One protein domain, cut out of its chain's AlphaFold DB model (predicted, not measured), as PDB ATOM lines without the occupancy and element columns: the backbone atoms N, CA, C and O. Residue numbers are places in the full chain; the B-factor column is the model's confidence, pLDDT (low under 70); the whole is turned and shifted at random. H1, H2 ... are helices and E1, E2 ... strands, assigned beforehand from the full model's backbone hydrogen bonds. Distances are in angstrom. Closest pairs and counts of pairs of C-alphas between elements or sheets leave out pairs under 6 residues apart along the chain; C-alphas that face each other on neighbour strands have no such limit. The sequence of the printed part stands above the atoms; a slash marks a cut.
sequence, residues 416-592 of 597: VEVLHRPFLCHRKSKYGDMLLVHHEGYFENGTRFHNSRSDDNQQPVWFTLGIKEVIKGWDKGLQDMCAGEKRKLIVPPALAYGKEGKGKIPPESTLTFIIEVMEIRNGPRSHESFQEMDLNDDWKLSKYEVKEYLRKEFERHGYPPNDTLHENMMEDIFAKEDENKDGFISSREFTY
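What this domain is: This is residues 416 to 592 of the 597 residues of the protein "Peptidylprolyl isomerase" of Takifugu flavidus (sansaifugu) (UniProt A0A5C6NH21). The model has two lobes: a twisted sheet, E1 to E6, that curls round the short helix H1, and a smaller lobe in which helices H2 to H5 gather about the two-stranded sheet E7 and E8. The long strand E6 reaches from the first lobe toward the second, and residues 523 to 526 join it to H2. The printed part has 177 residues, with five named helices and eight named strands in the order E1 E2 E3 E4 H1 E5 E6 H2 E7 H3 H4 E8 H5. The larger sheet is branched at E2, the neighbour pairs of both sheets are antiparallel, and the class is mixed, helices and strands. The whole is only just loose, close to compact, with a radius of gyration of the C-alphas of 19.0 A and spans of 53 by 41 by 33 A.

Where its parts are: E1, residues 416 to 420, begins at C-alpha 416 (112.810, 105.569, 122.853). E2, residues 433 to 443, is 27.8 A long and bends by 69 degrees at residue 436. E3 is residues 448 to 451, E4 461 to 464, H1 472 to 477 and E5 486 to 491. E6, residues 511 to 522, is 28.3 A long, bends by 74 degrees at residue 518 and ends at C-alpha 522 (134.245, 113.013, 129.224). H2 is residues 527 to 533 and E7 540 to 542. H3, residues 543 to 556, is 20.1 A long, and H4, residues 563 to 577, 20.8 A. E8 is residues 584 to 586, and H5, residues 587 to 591, ends at C-alpha 591 (127.944, 112.414, 139.991).

How they stand to each other: E1 pairs with E5, N 417 and O 488 being 2.8 A apart. On the other side of E5 is E6, with N 489 and O 513 at 2.8 A; E5 and E6 form a hairpin. E2 pairs with E6, N 440 and O 514 at 2.9 A. On the other side of E2 are E3, its hairpin partner, with N 441 and O 450 at 2.8 A, and E4, with N 435 and O 463 at 2.9 A. H1 is on this sheet; its closest C-alpha pair with E5 is Gly 473 and Val 491, 5.6 A. The closest C-alphas of E6 and H2 are those of Asn 522 and Glu 528, 7.6 A apart. H2 touches H5, closest at the C-alphas of Phe 530 and Ser 587, 7.1 A. H2 and H3 only just touch, with 3 pairs of C-alphas within 8 A, through residues 545 to 549 of H3 alone; the closest are Met 533 and Glu 545, 6.0 A. H3 touches H4 at a steep tilt of 55 degrees, opposite ways, the C-alphas of Lys 547 and His 566 being closest at 6.4 A. E7 pairs with E8, N 541 and O 585 at 2.8 A. H1 is apart from H2, H3, H4 and H5. In H1, H2, H3 and H5 every O i to N i+4 pair is within hydrogen-bond range; in H4, 10 of 11 are.

The domain as a whole: The C-alphas farthest apart, those of Asn 445 and Asn 536, are 55.1 A apart. The printed part has no cut. The links E1 to E2 and E5 to E6 are long. Mean pLDDT of the printed part is 87.3; residues 455 to 458, 524 to 526 and 591 to 592 are under 70.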
ATOM      1  N   VAL A 416     111.551 105.550 123.608       97.00
ATOM      2  CA  VAL A 416     112.810 105.569 122.853       97.00
ATOM      3  C   VAL A 416     112.727 104.596 121.676       97.00
ATOM      4  O   VAL A 416     112.533 103.399 121.857       97.00
ATOM      5  N   GLU A 417     112.902 105.104 120.460       96.56
ATOM      6  CA  GLU A 417     112.960 104.322 119.222       96.56
ATOM      7  C   GLU A 417     114.353 104.487 118.595       96.56
ATOM      8  O   GLU A 417     114.776 105.598 118.280       96.56
ATOM      9  N   VAL A 418     115.101 103.398 118.409       96.69
ATOM     10  CA  VAL A 418     116.436 103.466 117.795       96.69
ATOM     11  C   VAL A 418     116.306 103.393 116.277       96.69
ATOM     12  O   VAL A 418     115.880 102.375 115.742       96.69
ATOM     13  N   LEU A 419     116.667 104.475 115.583       95.56
ATOM     14  CA  LEU A 419     116.553 104.577 114.124       95.56
ATOM     15  C   LEU A 419     117.786 104.026 113.409       95.56
ATOM     16  O   LEU A 419     117.675 103.429 112.343       95.56
ATOM     17  N   HIS A 420     118.968 104.249 113.979       95.50
ATOM     18  CA  HIS A 420     120.227 103.796 113.405       95.50
ATOM     19  C   HIS A 420     121.231 103.509 114.515       95.50
ATOM     20  O   HIS A 420     121.390 104.340 115.404       95.50
ATOM     21  N   ARG A 421     121.932 102.371 114.433       93.81
ATOM     22  CA  ARG A 421     123.091 102.059 115.278       93.81
ATOM     23  C   ARG A 421     124.340 101.887 114.415       93.81
ATOM     24  O   ARG A 421     124.263 101.183 113.406       93.81
ATOM     25  N   PRO A 422     125.482 102.459 114.829       92.75
ATOM     26  CA  PRO A 422     126.756 102.184 114.183       92.75
ATOM     27  C   PRO A 422     127.144 100.712 114.384       92.75
ATOM     28  O   PRO A 422     126.806 100.099 115.397       92.75
ATOM     29  N   PHE A 423     127.892 100.148 113.433       88.31
ATOM     30  CA  PHE A 423     128.361  98.759 113.511       88.31
ATOM     31  C   PHE A 423     129.342  98.531 114.674       88.31
ATOM     32  O   PHE A 423     129.316  97.485 115.316       88.31
ATOM     33  N   LEU A 424     130.190  99.524 114.968       90.88
ATOM     34  CA  LEU A 424     131.133  99.495 116.084       90.88
ATOM     35  C   LEU A 424     130.737 100.530 117.133       90.88
ATOM     36  O   LEU A 424     130.686 101.725 116.845       90.88
ATOM     37  N   CYS A 425     130.528 100.071 118.364       92.06
ATOM     38  CA  CYS A 425     130.309 100.926 119.522       92.06
ATOM     39  C   CYS A 425     131.438 100.718 120.531       92.06
ATOM     40  O   CYS A 425     131.421  99.771 121.309       92.06
ATOM     41  N   HIS A 426     132.436 101.600 120.491       86.62
ATOM     42  CA  HIS A 426     133.585 101.543 121.401       86.62
ATOM     43  C   HIS A 426     133.256 102.108 122.788       86.62
ATOM     44  O   HIS A 426     133.860 101.714 123.780       86.62
ATOM     45  N   ARG A 427     132.310 103.049 122.848       87.94
ATOM     46  CA  ARG A 427     131.913 103.768 124.054       87.94
ATOM     47  C   ARG A 427     130.429 104.103 123.983       87.94
ATOM     48  O   ARG A 427     129.949 104.538 122.936       87.94
ATOM     49  N   LYS A 428     129.749 103.931 125.112       93.06
ATOM     50  CA  LYS A 428     128.367 104.356 125.329       93.06
ATOM     51  C   LYS A 428     128.320 105.623 126.178       93.06
ATOM     52  O   LYS A 428     129.207 105.834 127.006       93.06
ATOM     53  N   SER A 429     127.299 106.444 125.965       92.31
ATOM     54  CA  SER A 429     127.025 107.624 126.780       92.31
ATOM     55  C   SER A 429     126.558 107.221 128.178       92.31
ATOM     56  O   SER A 429     125.681 106.372 128.341       92.31
ATOM     57  N   LYS A 430     127.132 107.872 129.187       87.31
ATOM     58  CA  LYS A 430     126.734 107.775 130.596       87.31
ATOM     59  C   LYS A 430     126.494 109.169 131.168       87.31
ATOM     60  O   LYS A 430     126.906 110.162 130.567       87.31
ATOM     61  N   TYR A 431     125.831 109.251 132.318       83.62
ATOM     62  CA  TYR A 431     125.687 110.524 133.019       83.62
ATOM     63  C   TYR A 431     127.055 111.165 133.293       83.62
ATOM     64  O   TYR A 431     128.035 110.475 133.577       83.62
ATOM     65  N   GLY A 432     127.118 112.486 133.136       79.12
ATOM     66  CA  GLY A 432     128.347 113.271 133.207       79.12
ATOM     67  C   GLY A 432     129.143 113.335 131.900       79.12
ATOM     68  O   GLY A 432     130.077 114.130 131.819       79.12
ATOM     69  N   ASP A 433     128.800 112.562 130.863       85.94
ATOM     70  CA  ASP A 433     129.427 112.703 129.545       85.94
ATOM     71  C   ASP A 433     128.910 113.950 128.812       85.94
ATOM     72  O   ASP A 433     127.730 114.299 128.888       85.94
ATOM     73  N   MET A 434     129.788 114.590 128.042       88.44
ATOM     74  CA  MET A 434     129.404 115.616 127.077       88.44
ATOM     75  C   MET A 434     129.065 114.968 125.741       88.44
ATOM     76  O   MET A 434     129.874 114.231 125.170       88.44
ATOM     77  N   LEU A 435     127.883 115.284 125.221       93.75
ATOM     78  CA  LEU A 435     127.389 114.783 123.947       93.75
ATOM     79  C   LEU A 435     127.320 115.919 122.938       93.75
ATOM     80  O   LEU A 435     126.691 116.946 123.190       93.75
ATOM     81  N   LEU A 436     127.938 115.712 121.777       93.88
ATOM     82  CA  LEU A 436     127.743 116.566 120.614       93.88
ATOM     83  C   LEU A 436     126.611 115.989 119.782       93.88
ATOM     84  O   LEU A 436     126.755 114.886 119.256       93.88
ATOM     85  N   VAL A 437     125.501 116.713 119.644       94.88
ATOM     86  CA  VAL A 437     124.312 116.177 118.971       94.88
ATOM     87  C   VAL A 437     123.771 117.074 117.868       94.88
ATOM     88  O   VAL A 437     123.717 118.303 117.986       94.88
ATOM     89  N   HIS A 438     123.278 116.433 116.811       94.06
ATOM     90  CA  HIS A 438     122.291 117.031 115.920       94.06
ATOM     91  C   HIS A 438     120.891 116.603 116.335       94.06
ATOM     92  O   HIS A 438     120.686 115.467 116.757       94.06
ATOM     93  N   HIS A 439     119.925 117.512 116.222       92.38
ATOM     94  CA  HIS A 439     118.570 117.238 116.665       92.38
ATOM     95  C   HIS A 439     117.521 117.981 115.844       92.38
ATOM     96  O   HIS A 439     117.699 119.129 115.433       92.38
ATOM     97  N   GLU A 440     116.390 117.315 115.675       93.12
ATOM     98  CA  GLU A 440     115.204 117.820 114.997       93.12
ATOM     99  C   GLU A 440     114.013 117.635 115.936       93.12
ATOM    100  O   GLU A 440     113.858 116.573 116.535       93.12
ATOM    101  N   GLY A 441     113.205 118.678 116.104       93.44
ATOM    102  CA  GLY A 441     112.050 118.697 116.994       93.44
ATOM    103  C   GLY A 441     110.745 118.833 116.217       93.44
ATOM    104  O   GLY A 441     110.607 119.725 115.375       93.44
ATOM    105  N   TYR A 442     109.783 117.972 116.536       94.38
ATOM    106  CA  TYR A 442     108.460 117.899 115.925       94.38
ATOM    107  C   TYR A 442     107.363 117.894 116.992       94.38
ATOM    108  O   TYR A 442     107.511 117.284 118.052       94.38
ATOM    109  N   PHE A 443     106.246 118.546 116.696       94.19
ATOM    110  CA  PHE A 443     105.008 118.367 117.448       94.19
ATOM    111  C   PHE A 443     104.395 116.994 117.147       94.19
ATOM    112  O   PHE A 443     104.719 116.364 116.141       94.19
ATOM    113  N   GLU A 444     103.461 116.548 117.985       90.31
ATOM    114  CA  GLU A 444     102.719 115.295 117.779       90.31
ATOM    115  C   GLU A 444     101.994 115.238 116.421       90.31
ATOM    116  O   GLU A 444     101.899 114.181 115.805       90.31
ATOM    117  N   ASN A 445     101.577 116.391 115.885       88.62
ATOM    118  CA  ASN A 445     100.976 116.499 114.553       88.62
ATOM    119  C   ASN A 445     101.984 116.357 113.385       88.62
ATOM    120  O   ASN A 445     101.604 116.527 112.228       88.62
ATOM    121  N   GLY A 446     103.268 116.108 113.668       88.44
ATOM    122  CA  GLY A 446     104.343 115.986 112.679       88.44
ATOM    123  C   GLY A 446     104.925 117.317 112.189       88.44
ATOM    124  O   GLY A 446     105.865 117.321 111.396       88.44
ATOM    125  N   THR A 447     104.419 118.458 112.663       91.88
ATOM    126  CA  THR A 447     104.950 119.777 112.295       91.88
ATOM    127  C   THR A 447     106.300 119.997 112.969       91.88
ATOM    128  O   THR A 447     106.415 119.932 114.193       91.88
ATOM    129  N   ARG A 448     107.336 120.284 112.176       91.50
ATOM    130  CA  ARG A 448     108.684 120.580 112.676       91.50
ATOM    131  C   ARG A 448     108.733 121.974 113.299       91.50
ATOM    132  O   ARG A 448     108.371 122.946 112.641       91.50
ATOM    133  N   PHE A 449     109.229 122.082 114.530       88.56
ATOM    134  CA  PHE A 449     109.407 123.365 115.221       88.56
ATOM    135  C   PHE A 449     110.871 123.788 115.376       88.56
ATOM    136  O   PHE A 449     111.126 124.972 115.596       88.56
ATOM    137  N   HIS A 450     111.819 122.847 115.267       84.75
ATOM    138  CA  HIS A 450     113.253 123.113 115.407       84.75
ATOM    139  C   HIS A 450     114.098 122.116 114.603       84.75
ATOM    140  O   HIS A 450     113.734 120.944 114.495       84.75
ATOM    141  N   ASN A 451     115.231 122.544 114.048       87.06
ATOM    142  CA  ASN A 451     116.255 121.664 113.478       87.06
ATOM    143  C   ASN A 451     117.641 122.304 113.563       87.06
ATOM    144  O   ASN A 451     117.889 123.335 112.943       87.06
ATOM    145  N   SER A 452     118.576 121.645 114.247       83.00
ATOM    146  CA  SER A 452     119.938 122.168 114.400       83.00
ATOM    147  C   SER A 452     120.767 122.186 113.110       83.00
ATOM    148  O   SER A 452     121.799 122.847 113.062       83.00
ATOM    149  N   ARG A 453     120.351 121.469 112.060       80.62
ATOM    150  CA  ARG A 453     121.024 121.447 110.750       80.62
ATOM    151  C   ARG A 453     120.549 122.550 109.805       80.62
ATOM    152  O   ARG A 453     121.305 122.913 108.912       80.62
ATOM    153  N   SER A 454     119.314 123.041 109.948       72.06
ATOM    154  CA  SER A 454     118.743 124.048 109.035       72.06
ATOM    155  C   SER A 454     118.549 125.419 109.666       72.06
ATOM    156  O   SER A 454     118.549 126.412 108.944       72.06
ATOM    157  N   ASP A 455     118.339 125.468 110.978       69.19
ATOM    158  CA  ASP A 455     118.052 126.707 111.693       69.19
ATOM    159  C   ASP A 455     119.376 127.396 112.103       69.19
ATOM    160  O   ASP A 455     120.456 126.802 111.974       69.19
ATOM    161  N   ASP A 456     119.303 128.670 112.512       52.38
ATOM    162  CA  ASP A 456     120.449 129.580 112.677       52.38
ATOM    163  C   ASP A 456     121.696 128.895 113.275       52.38
ATOM    164  O   ASP A 456     121.682 128.374 114.389       52.38
ATOM    165  N   ASN A 457     122.788 128.948 112.503       56.16
ATOM    166  CA  ASN A 457     124.152 128.462 112.765       56.16
ATOM    167  C   ASN A 457     124.522 127.037 112.321       56.16
ATOM    168  O   ASN A 457     125.720 126.783 112.254       56.16
ATOM    169  N   GLN A 458     123.594 126.146 111.936       65.62
ATOM    170  CA  GLN A 458     123.906 124.821 111.333       65.62
ATOM    171  C   GLN A 458     124.957 123.985 112.098       65.62
ATOM    172  O   GLN A 458     125.663 123.161 111.510       65.62
ATOM    173  N   GLN A 459     125.110 124.209 113.402       76.06
ATOM    174  CA  GLN A 459     126.147 123.565 114.200       76.06
ATOM    175  C   GLN A 459     125.519 122.560 115.160       76.06
ATOM    176  O   GLN A 459     124.459 122.828 115.737       76.06
ATOM    177  N   PRO A 460     126.156 121.396 115.354       86.81
ATOM    178  CA  PRO A 460     125.757 120.503 116.423       86.81
ATOM    179  C   PRO A 460     126.005 121.186 117.775       86.81
ATOM    180  O   PRO A 460     126.875 122.048 117.911       86.81
ATOM    181  N   VAL A 461     125.226 120.799 118.781       88.38
ATOM    182  CA  VAL A 461     125.255 121.429 120.107       88.38
ATOM    183  C   VAL A 461     125.868 120.466 121.112       88.38
ATOM    184  O   VAL A 461     125.551 119.275 121.096       88.38
ATOM    185  N   TRP A 462     126.740 120.991 121.971       89.62
ATOM    186  CA  TRP A 462     127.258 120.283 123.139       89.62
ATOM    187  C   TRP A 462     126.319 120.475 124.326       89.62
ATOM    188  O   TRP A 462     125.899 121.599 124.590       89.62
ATOM    189  N   PHE A 463     126.041 119.397 125.048       88.12
ATOM    190  CA  PHE A 463     125.433 119.446 126.377       88.12
ATOM    191  C   PHE A 463     125.950 118.280 127.225       88.12
ATOM    192  O   PHE A 463     126.462 117.291 126.691       88.12
ATOM    193  N   THR A 464     125.810 118.389 128.541       86.88
ATOM    194  CA  THR A 464     126.213 117.354 129.497       86.88
ATOM    195  C   THR A 464     125.009 116.508 129.901       86.88
ATOM    196  O   THR A 464     123.982 117.029 130.338       86.88
ATOM    197  N   LEU A 465     125.124 115.188 129.758       88.50
ATOM    198  CA  LEU A 465     124.035 114.253 130.031       88.50
ATOM    199  C   LEU A 465     123.811 114.078 131.541       88.50
ATOM    200  O   LEU A 465     124.751 113.774 132.271       88.50
ATOM    201  N   GLY A 466     122.562 114.184 132.003       80.50
ATOM    202  CA  GLY A 466     122.174 113.848 133.383       80.50
ATOM    203  C   GLY A 466     122.263 114.984 134.397       80.50
ATOM    204  O   GLY A 466     122.039 114.751 135.580       80.50
ATOM    205  N   ILE A 467     122.575 116.204 133.956       77.44
ATOM    206  CA  ILE A 467     122.618 117.390 134.828       77.44
ATOM    207  C   ILE A 467     121.464 118.364 134.562       77.44
ATOM    208  O   ILE A 467     121.523 119.506 135.015       77.44
ATOM    209  N   LYS A 468     120.436 117.946 133.804       80.38
ATOM    210  CA  LYS A 468     119.258 118.762 133.455       80.38
ATOM    211  C   LYS A 468     119.596 120.092 132.773       80.38
ATOM    212  O   LYS A 468     118.851 121.063 132.860       80.38
ATOM    213  N   GLU A 469     120.713 120.122 132.043       79.25
ATOM    214  CA  GLU A 469     121.057 121.223 131.131       79.25
ATOM    215  C   GLU A 469     120.044 121.312 129.972       79.25
ATOM    216  O   GLU A 469     119.775 122.383 129.424       79.25
ATOM    217  N   VAL A 470     119.436 120.171 129.638       88.94
ATOM    218  CA  VAL A 470     118.373 120.002 128.644       88.94
ATOM    219  C   VAL A 470     117.092 119.468 129.300       88.94
ATOM    220  O   VAL A 470     117.031 119.244 130.508       88.94
ATOM    221  N   ILE A 471     116.030 119.274 128.512       92.00
ATOM    222  CA  ILE A 471     114.766 118.729 129.029       92.00
ATOM    223  C   ILE A 471     114.967 117.334 129.644       92.00
ATOM    224  O   ILE A 471     115.722 116.520 129.111       92.00
ATOM    225  N   LYS A 472     114.229 117.023 130.719       90.62
ATOM    226  CA  LYS A 472     114.330 115.745 131.459       90.62
ATOM    227  C   LYS A 472     114.205 114.520 130.542       90.62
ATOM    228  O   LYS A 472     114.805 113.478 130.793       90.62
ATOM    229  N   GLY A 473     113.428 114.636 129.465       93.25
ATOM    230  CA  GLY A 473     113.257 113.564 128.495       93.25
ATOM    231  C   GLY A 473     114.519 113.213 127.700       93.25
ATOM    232  O   GLY A 473     114.706 112.055 127.334       93.25
ATOM    233  N   TRP A 474     115.406 114.179 127.454       94.56
ATOM    234  CA  TRP A 474     116.684 113.921 126.786       94.56
ATOM    235  C   TRP A 474     117.649 113.181 127.708       94.56
ATOM    236  O   TRP A 474     118.240 112.192 127.279       94.56
ATOM    237  N   ASP A 475     117.730 113.582 128.980       91.00
ATOM    238  CA  ASP A 475     118.567 112.901 129.976       91.00
ATOM    239  C   ASP A 475     118.201 111.418 130.114       91.00
ATOM    240  O   ASP A 475     119.080 110.557 130.167       91.00
ATOM    241  N   LYS A 476     116.901 111.096 130.095       91.00
ATOM    242  CA  LYS A 476     116.423 109.704 130.106       91.00
ATOM    243  C   LYS A 476     116.641 108.986 128.766       91.00
ATOM    244  O   LYS A 476     117.026 107.824 128.748       91.00
ATOM    245  N   GLY A 477     116.389 109.650 127.636       94.06
ATOM    246  CA  GLY A 477     116.373 109.004 126.315       94.06
ATOM    247  C   GLY A 477     117.741 108.795 125.650       94.06
ATOM    248  O   GLY A 477     117.862 107.962 124.744       94.06
ATOM    249  N   LEU A 478     118.764 109.544 126.073       95.44
ATOM    250  CA  LEU A 478     120.089 109.575 125.436       95.44
ATOM    251  C   LEU A 478     121.176 108.811 126.205       95.44
ATOM    252  O   LEU A 478     122.343 108.848 125.812       95.44
ATOM    253  N   GLN A 479     120.810 108.092 127.265       92.31
ATOM    254  CA  GLN A 479     121.694 107.122 127.918       92.31
ATOM    255  C   GLN A 479     121.984 105.928 127.012       92.31
ATOM    256  O   GLN A 479     121.164 105.553 126.169       92.31
ATOM    257  N   ASP A 480     123.156 105.319 127.181       93.38
ATOM    258  CA  ASP A 480     123.582 104.138 126.433       93.38
ATOM    259  C   ASP A 480     123.580 104.317 124.905       93.38
ATOM    260  O   ASP A 480     123.342 103.366 124.157       93.38
ATOM    261  N   MET A 481     123.810 105.539 124.423       95.50
ATOM    262  CA  MET A 481     123.994 105.839 123.004       95.50
ATOM    263  C   MET A 481     125.450 105.726 122.590       95.50
ATOM    264  O   MET A 481     126.355 106.118 123.322       95.50
ATOM    265  N   CYS A 482     125.669 105.246 121.375       95.75
ATOM    266  CA  CYS A 482     126.978 105.230 120.736       95.75
ATOM    267  C   CYS A 482     127.174 106.473 119.853       95.75
ATOM    268  O   CYS A 482     126.216 107.022 119.309       95.75
ATOM    269  N   ALA A 483     128.424 106.893 119.642       95.31
ATOM    270  CA  ALA A 483     128.732 107.903 118.628       95.31
ATOM    271  C   ALA A 483     128.346 107.387 117.227       95.31
ATOM    272  O   ALA A 483     128.704 106.273 116.850       95.31
ATOM    273  N   GLY A 484     127.602 108.189 116.473       94.00
ATOM    274  CA  GLY A 484     126.940 107.841 115.217       94.00
ATOM    275  C   GLY A 484     125.533 107.248 115.377       94.00
ATOM    276  O   GLY A 484     124.869 107.000 114.376       94.00
ATOM    277  N   GLU A 485     125.047 106.994 116.597       96.69
ATOM    278  CA  GLU A 485     123.697 106.462 116.818       96.69
ATOM    279  C   GLU A 485     122.629 107.545 116.625       96.69
ATOM    280  O   GLU A 485     122.786 108.687 117.066       96.69
ATOM    281  N   LYS A 486     121.504 107.165 116.007       96.94
ATOM    282  CA  LYS A 486     120.335 108.026 115.811       96.94
ATOM    283  C   LYS A 486     119.113 107.434 116.502       96.94
ATOM    284  O   LYS A 486     118.750 106.283 116.251       96.94
ATOM    285  N   ARG A 487     118.447 108.228 117.337       97.88
ATOM    286  CA  ARG A 487     117.235 107.850 118.076       97.88
ATOM    287  C   ARG A 487     116.100 108.822 117.825       97.88
ATOM    288  O   ARG A 487     116.316 109.996 117.544       97.88
ATOM    289  N   LYS A 488     114.884 108.318 117.966       97.12
ATOM    290  CA  LYS A 488     113.652 109.083 118.038       97.12
ATOM    291  C   LYS A 488     113.096 108.971 119.453       97.12
ATOM    292  O   LYS A 488     112.858 107.870 119.940       97.12
ATOM    293  N   LEU A 489     112.913 110.107 120.110       97.25
ATOM    294  CA  LEU A 489     112.359 110.215 121.453       97.25
ATOM    295  C   LEU A 489     110.959 110.806 121.363       97.25
ATOM    296  O   LEU A 489     110.797 111.867 120.767       97.25
ATOM    297  N   ILE A 490     109.968 110.159 121.969       96.50
ATOM    298  CA  ILE A 490     108.642 110.748 122.186       96.50
ATOM    299  C   ILE A 490     108.565 111.137 123.658       96.50
ATOM    300  O   ILE A 490     108.571 110.274 124.538       96.50
ATOM    301  N   VAL A 491     108.567 112.442 123.910       96.31
ATOM    302  CA  VAL A 491     108.699 113.028 125.241       96.31
ATOM    303  C   VAL A 491     107.355 113.633 125.656       96.31
ATOM    304  O   VAL A 491     106.907 114.589 125.012       96.31
ATOM    305  N   PRO A 492     106.709 113.115 126.717       95.69
ATOM    306  CA  PRO A 492     105.473 113.692 127.238       95.69
ATOM    307  C   PRO A 492     105.728 115.075 127.861       95.69
ATOM    308  O   PRO A 492     106.857 115.360 128.282       95.69
ATOM    309  N   PRO A 493     104.696 115.927 128.001       94.56
ATOM    310  CA  PRO A 493     104.857 117.298 128.485       94.56
ATOM    311  C   PRO A 493     105.538 117.387 129.856       94.56
ATOM    312  O   PRO A 493     106.402 118.240 130.048       94.56
ATOM    313  N   ALA A 494     105.244 116.457 130.773       92.25
ATOM    314  CA  ALA A 494     105.854 116.395 132.106       92.25
ATOM    315  C   ALA A 494     107.389 116.221 132.097       92.25
ATOM    316  O   ALA A 494     108.060 116.594 133.059       92.25
ATOM    317  N   LEU A 495     107.956 115.675 131.014       93.19
ATOM    318  CA  LEU A 495     109.401 115.518 130.818       93.19
ATOM    319  C   LEU A 495     109.986 116.511 129.794       93.19
ATOM    320  O   LEU A 495     111.178 116.441 129.487       93.19
ATOM    321  N   ALA A 496     109.161 117.420 129.269       92.56
ATOM    322  CA  ALA A 496     109.529 118.451 128.305       92.56
ATOM    323  C   ALA A 496     109.376 119.860 128.912       92.56
ATOM    324  O   ALA A 496     110.199 120.255 129.734       92.56
ATOM    325  N   TYR A 497     108.346 120.613 128.503       92.62
ATOM    326  CA  TYR A 497     108.096 122.004 128.922       92.62
ATOM    327  C   TYR A 497     106.827 122.178 129.780       92.62
ATOM    328  O   TYR A 497     106.428 123.302 130.075       92.62
ATOM    329  N   GLY A 498     106.190 121.076 130.188       91.44
ATOM    330  CA  GLY A 498     105.068 121.057 131.128       91.44
ATOM    331  C   GLY A 498     103.858 121.907 130.724       91.44
ATOM    332  O   GLY A 498     103.593 122.143 129.542       91.44
ATOM    333  N   LYS A 499     103.142 122.387 131.747       92.44
ATOM    334  CA  LYS A 499     101.912 123.194 131.634       92.44
ATOM    335  C   LYS A 499     102.140 124.598 131.085       92.44
ATOM    336  O   LYS A 499     101.186 125.263 130.705       92.44
ATOM    337  N   GLU A 500     103.379 125.070 131.081       90.88
ATOM    338  CA  GLU A 500     103.709 126.439 130.680       90.88
ATOM    339  C   GLU A 500     104.082 126.520 129.197       90.88
ATOM    340  O   GLU A 500     103.804 127.522 128.537       90.88
ATOM    341  N   GLY A 501     104.668 125.453 128.643       90.44
ATOM    342  CA  GLY A 501     105.236 125.488 127.298       90.44
ATOM    343  C   GLY A 501     106.483 126.379 127.225       90.44
ATOM    344  O   GLY A 501     107.052 126.787 128.238       90.44
ATOM    345  N   LYS A 502     106.966 126.665 126.009       90.56
ATOM    346  CA  LYS A 502     108.123 127.555 125.797       90.56
ATOM    347  C   LYS A 502     108.175 128.108 124.374       90.56
ATOM    348  O   LYS A 502     108.363 127.365 123.412       90.56
ATOM    349  N   GLY A 503     108.124 129.432 124.232       89.31
ATOM    350  CA  GLY A 503     108.281 130.103 122.938       89.31
ATOM    351  C   GLY A 503     107.225 129.655 121.923       89.31
ATOM    352  O   GLY A 503     106.054 129.980 122.072       89.31
ATOM    353  N   LYS A 504     107.638 128.906 120.892       88.38
ATOM    354  CA  LYS A 504     106.732 128.341 119.872       88.38
ATOM    355  C   LYS A 504     105.995 127.079 120.339       88.38
ATOM    356  O   LYS A 504     105.122 126.607 119.624       88.38
ATOM    357  N   ILE A 505     106.381 126.511 121.480       92.19
ATOM    358  CA  ILE A 505     105.864 125.244 121.998       92.19
ATOM    359  C   ILE A 505     104.700 125.532 122.952       92.19
ATOM    360  O   ILE A 505     104.940 126.150 123.992       92.19
ATOM    361  N   PRO A 506     103.467 125.099 122.630       92.31
ATOM    362  CA  PRO A 506     102.316 125.297 123.505       92.31
ATOM    363  C   PRO A 506     102.424 124.529 124.837       92.31
ATOM    364  O   PRO A 506     103.138 123.523 124.912       92.31
ATOM    365  N   PRO A 507     101.670 124.951 125.865       94.56
ATOM    366  CA  PRO A 507     101.379 124.152 127.057       94.56
ATOM    367  C   PRO A 507     100.996 122.702 126.755       94.56
ATOM    368  O   PRO A 507     100.323 122.444 125.759       94.56
ATOM    369  N   GLU A 508     101.379 121.770 127.634       93.25
ATOM    370  CA  GLU A 508     100.963 120.356 127.581       93.25
ATOM    371  C   GLU A 508     101.263 119.651 126.241       93.25
ATOM    372  O   GLU A 508     100.576 118.718 125.831       93.25
ATOM    373  N   SER A 509     102.326 120.075 125.553       92.75
ATOM    374  CA  SER A 509     102.720 119.487 124.269       92.75
ATOM    375  C   SER A 509     103.601 118.248 124.434       92.75
ATOM    376  O   SER A 509     104.689 118.321 125.012       92.75
ATOM    377  N   THR A 510     103.185 117.138 123.824       95.00
ATOM    378  CA  THR A 510     104.055 115.982 123.560       95.00
ATOM    379  C   THR A 510     104.959 116.284 122.366       95.00
ATOM    380  O   THR A 510     104.493 116.714 121.306       95.00
ATOM    381  N   LEU A 511     106.261 116.052 122.526       95.56
ATOM    382  CA  LEU A 511     107.267 116.391 121.522       95.56
ATOM    383  C   LEU A 511     107.981 115.144 121.020       95.56
ATOM    384  O   LEU A 511     108.374 114.280 121.799       95.56
ATOM    385  N   THR A 512     108.203 115.087 119.712       96.75
ATOM    386  CA  THR A 512     109.041 114.068 119.089       96.75
ATOM    387  C   THR A 512     110.380 114.680 118.708       96.75
ATOM    388  O   THR A 512     110.427 115.646 117.949       96.75
ATOM    389  N   PHE A 513     111.472 114.102 119.194       96.19
ATOM    390  CA  PHE A 513     112.825 114.506 118.837       96.19
ATOM    391  C   PHE A 513     113.522 113.411 118.054       96.19
ATOM    392  O   PHE A 513     113.488 112.257 118.461       96.19
ATOM    393  N   ILE A 514     114.194 113.768 116.969       96.12
ATOM    394  CA  ILE A 514     115.115 112.882 116.263       96.12
ATOM    395  C   ILE A 514     116.522 113.391 116.544       96.12
ATOM    396  O   ILE A 514     116.852 114.508 116.157       96.12
ATOM    397  N   ILE A 515     117.330 112.592 117.234       96.31
ATOM    398  CA  ILE A 515     118.626 112.999 117.780       96.31
ATOM    399  C   ILE A 515     119.701 112.049 117.274       96.31
ATOM    400  O   ILE A 515     119.536 110.832 117.313       96.31
ATOM    401  N   GLU A 516     120.799 112.619 116.803       95.88
ATOM    402  CA  GLU A 516     121.983 111.918 116.328       95.88
ATOM    403  C   GLU A 516     123.180 112.350 117.171       95.88
ATOM    404  O   GLU A 516     123.504 113.540 117.225       95.88
ATOM    405  N   VAL A 517     123.822 111.392 117.838       96.25
ATOM    406  CA  VAL A 517     125.035 111.648 118.621       96.25
ATOM    407  C   VAL A 517     126.225 111.606 117.679       96.25
ATOM    408  O   VAL A 517     126.497 110.578 117.078       96.25
ATOM    409  N   MET A 518     126.946 112.712 117.554       93.56
ATOM    410  CA  MET A 518     128.130 112.827 116.703       93.56
ATOM    411  C   MET A 518     129.391 112.383 117.451       93.56
ATOM    412  O   MET A 518     130.202 111.631 116.919       93.56
ATOM    413  N   GLU A 519     129.549 112.837 118.696       93.25
ATOM    414  CA  GLU A 519     130.742 112.603 119.511       93.25
ATOM    415  C   GLU A 519     130.370 112.505 120.998       93.25
ATOM    416  O   GLU A 519     129.433 113.161 121.456       93.25
ATOM    417  N   ILE A 520     131.123 111.691 121.746       93.81
ATOM    418  CA  ILE A 520     131.007 111.534 123.200       93.81
ATOM    419  C   ILE A 520     132.355 111.895 123.820       93.81
ATOM    420  O   ILE A 520     133.369 111.271 123.500       93.81
ATOM    421  N   ARG A 521     132.364 112.873 124.726       87.38
ATOM    422  CA  ARG A 521     133.537 113.270 125.514       87.38
ATOM    423  C   ARG A 521     133.274 113.062 126.998       87.38
ATOM    424  O   ARG A 521     132.128 113.074 127.441       87.38
ATOM    425  N   ASN A 522     134.342 112.896 127.772       80.06
ATOM    426  CA  ASN A 522     134.245 113.013 129.224       80.06
ATOM    427  C   ASN A 522     133.836 114.448 129.545       80.06
ATOM    428  O   ASN A 522     134.482 115.389 129.083       80.06
ATOM    429  N   GLY A 523     132.712 114.610 130.238       74.88
ATOM    430  CA  GLY A 523     132.304 115.922 130.703       74.88
ATOM    431  C   GLY A 523     133.017 116.303 131.995       74.88
ATOM    432  O   GLY A 523     133.654 115.457 132.626       74.88
ATOM    433  N   PRO A 524     132.882 117.571 132.408       66.75
ATOM    434  CA  PRO A 524     133.559 118.114 133.586       66.75
ATOM    435  C   PRO A 524     133.109 117.468 134.907       66.75
ATOM    436  O   PRO A 524     133.767 117.641 135.925       66.75
ATOM    437  N   ARG A 525     131.996 116.716 134.892       67.38
ATOM    438  CA  ARG A 525     131.478 115.933 136.027       67.38
ATOM    439  C   ARG A 525     131.650 114.421 135.859       67.38
ATOM    440  O   ARG A 525     130.900 113.632 136.426       67.38
ATOM    441  N   SER A 526     132.605 113.992 135.040       67.94
ATOM    442  CA  SER A 526     132.910 112.569 134.896       67.94
ATOM    443  C   SER A 526     133.655 112.027 136.122       67.94
ATOM    444  O   SER A 526     134.313 112.779 136.835       67.94
ATOM    445  N   HIS A 527     133.605 110.709 136.344       70.12
ATOM    446  CA  HIS A 527     134.421 110.067 137.382       70.12
ATOM    447  C   HIS A 527     135.924 110.337 137.190       70.12
ATOM    448  O   HIS A 527     136.652 110.475 138.162       70.12
ATOM    449  N   GLU A 528     136.381 110.481 135.944       73.88
ATOM    450  CA  GLU A 528     137.759 110.885 135.647       73.88
ATOM    451  C   GLU A 528     138.033 112.320 136.119       73.88
ATOM    452  O   GLU A 528     139.040 112.572 136.766       73.88
ATOM    453  N   SER A 529     137.105 113.254 135.884       76.69
ATOM    454  CA  SER A 529     137.216 114.631 136.387       76.69
ATOM    455  C   SER A 529     137.192 114.692 137.914       76.69
ATOM    456  O   SER A 529     137.898 115.503 138.502       76.69
ATOM    457  N   PHE A 530     136.414 113.820 138.558       82.62
ATOM    458  CA  PHE A 530     136.426 113.676 140.011       82.62
ATOM    459  C   PHE A 530     137.811 113.252 140.514       82.62
ATOM    460  O   PHE A 530     138.356 113.908 141.391       82.62
ATOM    461  N   GLN A 531     138.406 112.221 139.906       84.69
ATOM    462  CA  GLN A 531     139.758 111.756 140.238       84.69
ATOM    463  C   GLN A 531     140.838 112.817 139.978       84.69
ATOM    464  O   GLN A 531     141.843 112.861 140.671       84.69
ATOM    465  N   GLU A 532     140.663 113.687 138.980       84.19
ATOM    466  CA  GLU A 532     141.598 114.797 138.744       84.19
ATOM    467  C   GLU A 532     141.526 115.885 139.830       84.19
ATOM    468  O   GLU A 532     142.509 116.600 140.052       84.19
ATOM    469  N   MET A 533     140.367 116.034 140.478       87.62
ATOM    470  CA  MET A 533     140.144 116.998 141.557       87.62
ATOM    471  C   MET A 533     140.496 116.442 142.935       87.62
ATOM    472  O   MET A 533     140.992 117.198 143.764       87.62
ATOM    473  N   ASP A 534     140.242 115.158 143.166       91.06
ATOM    474  CA  ASP A 534     140.562 114.434 144.395       91.06
ATOM    475  C   ASP A 534     142.083 114.208 144.475       91.06
ATOM    476  O   ASP A 534     142.635 113.289 143.876       91.06
ATOM    477  N   LEU A 535     142.798 115.112 145.149       91.00
ATOM    478  CA  LEU A 535     144.265 115.103 145.172       91.00
ATOM    479  C   LEU A 535     144.823 114.122 146.205       91.00
ATOM    480  O   LEU A 535     146.020 113.817 146.165       91.00
ATOM    481  N   ASN A 536     143.999 113.707 147.164       91.69
ATOM    482  CA  ASN A 536     144.376 112.809 148.248       91.69
ATOM    483  C   ASN A 536     143.742 111.406 148.124       91.69
ATOM    484  O   ASN A 536     143.998 110.570 148.995       91.69
ATOM    485  N   ASP A 537     142.999 111.149 147.041       90.00
ATOM    486  CA  ASP A 537     142.321 109.894 146.706       90.00
ATOM    487  C   ASP A 537     141.371 109.402 147.821       90.00
ATOM    488  O   ASP A 537     141.222 108.192 148.045       90.00
ATOM    489  N   ASP A 538     140.741 110.320 148.563       91.62
ATOM    490  CA  ASP A 538     139.856 109.990 149.688       91.62
ATOM    491  C   ASP A 538     138.365 109.884 149.307       91.62
ATOM    492  O   ASP A 538     137.509 109.664 150.173       91.62
ATOM    493  N   TRP A 539     138.069 109.922 148.002       85.00
ATOM    494  CA  TRP A 539     136.750 109.748 147.385       85.00
ATOM    495  C   TRP A 539     135.731 110.840 147.738       85.00
ATOM    496  O   TRP A 539     134.515 110.658 147.553       85.00
ATOM    497  N   LYS A 540     136.215 111.997 148.193       91.88
ATOM    498  CA  LYS A 540     135.431 113.201 148.478       91.88
ATOM    499  C   LYS A 540     136.244 114.439 148.096       91.88
ATOM    500  O   LYS A 540     137.458 114.449 148.160       91.88
ATOM    501  N   LEU A 541     135.570 115.506 147.691       92.75
ATOM    502  CA  LEU A 541     136.228 116.755 147.329       92.75
ATOM    503  C   LEU A 541     136.149 117.719 148.499       92.75
ATOM    504  O   LEU A 541     135.066 118.146 148.907       92.75
ATOM    505  N   SER A 542     137.305 118.091 149.027       94.56
ATOM    506  CA  SER A 542     137.415 119.176 149.989       94.56
ATOM    507  C   SER A 542     137.314 120.540 149.302       94.56
ATOM    508  O   SER A 542     137.649 120.720 148.129       94.56
ATOM    509  N   LYS A 543     136.920 121.560 150.071       91.94
ATOM    510  CA  LYS A 543     136.957 122.965 149.633       91.94
ATOM    511  C   LYS A 543     138.307 123.350 149.022       91.94
ATOM    512  O   LYS A 543     138.370 124.023 147.996       91.94
ATOM    513  N   TYR A 544     139.398 122.891 149.630       91.25
ATOM    514  CA  TYR A 544     140.751 123.178 149.161       91.25
ATOM    515  C   TYR A 544     141.025 122.602 147.764       91.25
ATOM    516  O   TYR A 544     141.545 123.314 146.906       91.25
ATOM    517  N   GLU A 545     140.636 121.355 147.516       92.75
ATOM    518  CA  GLU A 545     140.825 120.679 146.228       92.75
ATOM    519  C   GLU A 545     140.044 121.347 145.104       92.75
ATOM    520  O   GLU A 545     140.602 121.648 144.047       92.75
ATOM    521  N   VAL A 546     138.783 121.700 145.368       89.81
ATOM    522  CA  VAL A 546     137.955 122.443 144.411       89.81
ATOM    523  C   VAL A 546     138.557 123.824 144.126       89.81
ATOM    524  O   VAL A 546     138.594 124.247 142.968       89.81
ATOM    525  N   LYS A 547     139.103 124.516 145.142       89.19
ATOM    526  CA  LYS A 547     139.836 125.788 144.952       89.19
ATOM    527  C   LYS A 547     140.973 125.631 143.961       89.19
ATOM    528  O   LYS A 547     141.165 126.454 143.068       89.19
ATOM    529  N   GLU A 548     141.768 124.601 144.206       89.75
ATOM    530  CA  GLU A 548     143.025 124.358 143.532       89.75
ATOM    531  C   GLU A 548     142.780 123.967 142.077       89.75
ATOM    532  O   GLU A 548     143.477 124.444 141.178       89.75
ATOM    533  N   TYR A 549     141.737 123.174 141.840       87.19
ATOM    534  CA  TYR A 549     141.258 122.857 140.505       87.19
ATOM    535  C   TYR A 549     140.776 124.104 139.751       87.19
ATOM    536  O   TYR A 549     141.268 124.375 138.656       87.19
ATOM    537  N   LEU A 550     139.890 124.918 140.346       85.00
ATOM    538  CA  LEU A 550     139.399 126.152 139.715       85.00
ATOM    539  C   LEU A 550     140.546 127.094 139.349       85.00
ATOM    540  O   LEU A 550     140.591 127.616 138.235       85.00
ATOM    541  N   ARG A 551     141.517 127.263 140.251       84.88
ATOM    542  CA  ARG A 551     142.712 128.065 139.985       84.88
ATOM    543  C   ARG A 551     143.473 127.558 138.755       84.88
ATOM    544  O   ARG A 551     143.769 128.350 137.862       84.88
ATOM    545  N   LYS A 552     143.754 126.251 138.688       85.31
ATOM    546  CA  LYS A 552     144.479 125.628 137.566       85.31
ATOM    547  C   LYS A 552     143.727 125.752 136.241       85.31
ATOM    548  O   LYS A 552     144.355 126.018 135.217       85.31
ATOM    549  N   GLU A 553     142.406 125.588 136.242       81.75
ATOM    550  CA  GLU A 553     141.603 125.736 135.023       81.75
ATOM    551  C   GLU A 553     141.610 127.186 134.511       81.75
ATOM    552  O   GLU A 553     141.783 127.418 133.314       81.75
ATOM    553  N   PHE A 554     141.514 128.182 135.396       80.25
ATOM    554  CA  PHE A 554     141.592 129.594 134.998       80.25
ATOM    555  C   PHE A 554     142.967 129.958 134.428       80.25
ATOM    556  O   PHE A 554     143.043 130.609 133.382       80.25
ATOM    557  N   GLU A 555     144.045 129.479 135.056       83.62
ATOM    558  CA  GLU A 555     145.412 129.647 134.555       83.62
ATOM    559  C   GLU A 555     145.594 129.007 133.171       83.62
ATOM    560  O   GLU A 555     146.159 129.628 132.268       83.62
ATOM    561  N   ARG A 556     145.055 127.796 132.967       77.81
ATOM    562  CA  ARG A 556     145.080 127.093 131.673       77.81
ATOM    563  C   ARG A 556     144.380 127.894 130.574       77.81
ATOM    564  O   ARG A 556     144.847 127.907 129.436       77.81
ATOM    565  N   HIS A 557     143.285 128.571 130.909       73.62
ATOM    566  CA  HIS A 557     142.524 129.407 129.982       73.62
ATOM    567  C   HIS A 557     143.037 130.854 129.868       73.62
ATOM    568  O   HIS A 557     142.469 131.644 129.114       73.62
ATOM    569  N   GLY A 558     144.137 131.197 130.548       75.06
ATOM    570  CA  GLY A 558     144.791 132.503 130.439       75.06
ATOM    571  C   GLY A 558     144.120 133.622 131.240       75.06
ATOM    572  O   GLY A 558     144.397 134.795 130.987       75.06
ATOM    573  N   TYR A 559     143.255 133.287 132.200       74.94
ATOM    574  CA  TYR A 559     142.687 134.254 133.136       74.94
ATOM    575  C   TYR A 559     143.620 134.433 134.345       74.94
ATOM    576  O   TYR A 559     144.152 133.445 134.855       74.94
ATOM    577  N   PRO A 560     143.842 135.671 134.827       73.94
ATOM    578  CA  PRO A 560     144.667 135.894 136.005       73.94
ATOM    579  C   PRO A 560     143.974 135.291 137.234       73.94
ATOM    580  O   PRO A 560     142.793 135.578 137.457       73.94
ATOM    581  N   PRO A 561     144.677 134.488 138.048       70.31
ATOM    582  CA  PRO A 561     144.077 133.916 139.237       70.31
ATOM    583  C   PRO A 561     143.754 135.033 140.236       70.31
ATOM    584  O   PRO A 561     144.646 135.726 140.726       70.31
ATOM    585  N   ASN A 562     142.465 135.232 140.512       77.69
ATOM    586  CA  ASN A 562     141.999 136.118 141.573       77.69
ATOM    587  C   ASN A 562     141.403 135.267 142.695       77.69
ATOM    588  O   ASN A 562     140.289 134.757 142.568       77.69
ATOM    589  N   ASP A 563     142.138 135.149 143.801       73.88
ATOM    590  CA  ASP A 563     141.779 134.276 144.922       73.88
ATOM    591  C   ASP A 563     140.387 134.573 145.493       73.88
ATOM    592  O   ASP A 563     139.651 133.643 145.810       73.88
ATOM    593  N   THR A 564     139.978 135.845 145.539       80.94
ATOM    594  CA  THR A 564     138.656 136.235 146.066       80.94
ATOM    595  C   THR A 564     137.495 135.766 145.188       80.94
ATOM    596  O   THR A 564     136.437 135.406 145.696       80.94
ATOM    597  N   LEU A 565     137.681 135.735 143.864       79.31
ATOM    598  CA  LEU A 565     136.661 135.240 142.940       79.31
ATOM    599  C   LEU A 565     136.521 133.722 143.065       79.31
ATOM    600  O   LEU A 565     135.404 133.214 143.130       79.31
ATOM    601  N   HIS A 566     137.647 133.014 143.137       80.25
ATOM    602  CA  HIS A 566     137.655 131.562 143.279       80.25
ATOM    603  C   HIS A 566     137.048 131.108 144.613       80.25
ATOM    604  O   HIS A 566     136.350 130.099 144.644       80.25
ATOM    605  N   GLU A 567     137.270 131.856 145.697       83.69
ATOM    606  CA  GLU A 567     136.643 131.591 146.999       83.69
ATOM    607  C   GLU A 567     135.123 131.738 146.944       83.69
ATOM    608  O   GLU A 567     134.415 130.822 147.349       83.69
ATOM    609  N   ASN A 568     134.610 132.830 146.370       85.75
ATOM    610  CA  ASN A 568     133.163 133.022 146.243       85.75
ATOM    611  C   ASN A 568     132.518 131.936 145.368       85.75
ATOM    612  O   ASN A 568     131.483 131.385 145.728       85.75
ATOM    613  N   MET A 569     133.154 131.589 144.241       83.69
ATOM    614  CA  MET A 569     132.675 130.508 143.374       83.69
ATOM    615  C   MET A 569     132.674 129.158 144.094       83.69
ATOM    616  O   MET A 569     131.736 128.386 143.931       83.69
ATOM    617  N   MET A 570     133.702 128.868 144.892       88.25
ATOM    618  CA  MET A 570     133.760 127.644 145.683       88.25
ATOM    619  C   MET A 570     132.643 127.582 146.722       88.25
ATOM    620  O   MET A 570     131.980 126.554 146.824       88.25
ATOM    621  N   GLU A 571     132.420 128.647 147.490       87.81
ATOM    622  CA  GLU A 571     131.349 128.653 148.492       87.81
ATOM    623  C   GLU A 571     129.976 128.441 147.837       87.81
ATOM    624  O   GLU A 571     129.177 127.648 148.332       87.81
ATOM    625  N   ASP A 572     129.743 129.042 146.668       86.25
ATOM    626  CA  ASP A 572     128.529 128.817 145.877       86.25
ATOM    627  C   ASP A 572     128.398 127.373 145.363       86.25
ATOM    628  O   ASP A 572     127.277 126.873 145.227       86.25
ATOM    629  N   ILE A 573     129.515 126.705 145.046       86.38
ATOM    630  CA  ILE A 573     129.534 125.286 144.658       86.38
ATOM    631  C   ILE A 573     129.107 124.433 145.850       86.38
ATOM    632  O   ILE A 573     128.144 123.678 145.743       86.38
ATOM    633  N   PHE A 574     129.775 124.577 146.994       89.69
ATOM    634  CA  PHE A 574     129.475 123.771 148.178       89.69
ATOM    635  C   PHE A 574     128.052 124.022 148.674       89.69
ATOM    636  O   PHE A 574     127.336 123.077 148.959       89.69
ATOM    637  N   ALA A 575     127.568 125.264 148.650       86.44
ATOM    638  CA  ALA A 575     126.192 125.570 149.037       86.44
ATOM    639  C   ALA A 575     125.119 124.846 148.195       86.44
ATOM    640  O   ALA A 575     123.974 124.744 148.638       86.44
ATOM    641  N   LYS A 576     125.455 124.392 146.981       83.50
ATOM    642  CA  LYS A 576     124.527 123.727 146.052       83.50
ATOM    643  C   LYS A 576     124.746 122.228 145.909       83.50
ATOM    644  O   LYS A 576     123.812 121.545 145.501       83.50
ATOM    645  N   GLU A 577     125.973 121.759 146.099       84.06
ATOM    646  CA  GLU A 577     126.376 120.383 145.790       84.06
ATOM    647  C   GLU A 577     126.650 119.553 147.057       84.06
ATOM    648  O   GLU A 577     126.553 118.336 146.990       84.06
ATOM    649  N   ASP A 578     126.955 120.183 148.199       88.00
ATOM    650  CA  ASP A 578     127.068 119.513 149.505       88.00
ATOM    651  C   ASP A 578     125.656 119.333 150.096       88.00
ATOM    652  O   ASP A 578     125.097 120.228 150.743       88.00
ATOM    653  N   GLU A 579     125.028 118.199 149.781       86.25
ATOM    654  CA  GLU A 579     123.641 117.905 150.145       86.25
ATOM    655  C   GLU A 579     123.531 117.527 151.626       86.25
ATOM    656  O   GLU A 579     122.607 117.959 152.328       86.25
ATOM    657  N   ASN A 580     124.502 116.758 152.121       88.19
ATOM    658  CA  ASN A 580     124.538 116.295 153.504       88.19
ATOM    659  C   ASN A 580     125.136 117.332 154.489       88.19
ATOM    660  O   ASN A 580     125.010 117.158 155.706       88.19
ATOM    661  N   LYS A 581     125.702 118.435 153.977       90.44
ATOM    662  CA  LYS A 581     126.331 119.543 154.716       90.44
ATOM    663  C   LYS A 581     127.513 119.111 155.580       90.44
ATOM    664  O   LYS A 581     127.734 119.688 156.652       90.44
ATOM    665  N   ASP A 582     128.258 118.101 155.147       91.25
ATOM    666  CA  ASP A 582     129.437 117.605 155.857       91.25
ATOM    667  C   ASP A 582     130.716 118.410 155.549       91.25
ATOM    668  O   ASP A 582     131.749 118.219 156.203       91.25
ATOM    669  N   GLY A 583     130.632 119.377 154.627       90.94
ATOM    670  CA  GLY A 583     131.737 120.235 154.210       90.94
ATOM    671  C   GLY A 583     132.622 119.625 153.123       90.94
ATOM    672  O   GLY A 583     133.663 120.211 152.798       90.94
ATOM    673  N   PHE A 584     132.225 118.483 152.566       92.62
ATOM    674  CA  PHE A 584     132.851 117.793 151.449       92.62
ATOM    675  C   PHE A 584     131.814 117.536 150.348       92.62
ATOM    676  O   PHE A 584     130.615 117.591 150.571       92.62
ATOM    677  N   ILE A 585     132.282 117.280 149.126       89.81
ATOM    678  CA  ILE A 585     131.419 116.806 148.037       89.81
ATOM    679  C   ILE A 585     131.844 115.382 147.721       89.81
ATOM    680  O   ILE A 585     132.886 115.152 147.105       89.81
ATOM    681  N   SER A 586     131.067 114.406 148.168       88.12
ATOM    682  CA  SER A 586     131.348 112.997 147.910       88.12
ATOM    683  C   SER A 586     131.259 112.663 146.417       88.12
ATOM    684  O   SER A 586     130.573 113.326 145.638       88.12
ATOM    685  N   SER A 587     131.897 111.566 145.998       82.00
ATOM    686  CA  SER A 587     131.747 111.044 144.628       82.00
ATOM    687  C   SER A 587     130.285 110.819 144.212       82.00
ATOM    688  O   SER A 587     129.947 110.952 143.032       82.00
ATOM    689  N   ARG A 588     129.399 110.514 145.171       76.81
ATOM    690  CA  ARG A 588     127.961 110.356 144.931       76.81
ATOM    691  C   ARG A 588     127.296 111.698 144.645       76.81
ATOM    692  O   ARG A 588     126.657 111.810 143.608       76.81
ATOM    693  N   GLU A 589     127.513 112.707 145.483       82.44
ATOM    694  CA  GLU A 589     126.976 114.066 145.287       82.44
ATOM    695  C   GLU A 589     127.510 114.714 144.004       82.44
ATOM    696  O   GLU A 589     126.776 115.353 143.256       82.44
ATOM    697  N   PHE A 590     128.780 114.465 143.679       78.31
ATOM    698  CA  PHE A 590     129.399 114.980 142.464       78.31
ATOM    699  C   PHE A 590     128.777 114.421 141.175       78.31
ATOM    700  O   PHE A 590     128.628 115.136 140.178       78.31
ATOM    701  N   THR A 591     128.440 113.127 141.180       65.44
ATOM    702  CA  THR A 591     127.944 112.414 139.991       65.44
ATOM    703  C   THR A 591     126.419 112.475 139.881       65.44
ATOM    704  O   THR A 591     125.871 112.353 138.784       65.44
ATOM    705  N   TYR A 592     125.720 112.641 141.005       56.03
ATOM    706  CA  TYR A 592     124.294 112.377 141.117       56.03
ATOM    707  C   TYR A 592     123.525 113.638 141.524       56.03
ATOM    708  O   TYR A 592     123.500 114.020 142.685       56.03
TER     709      TYR A 592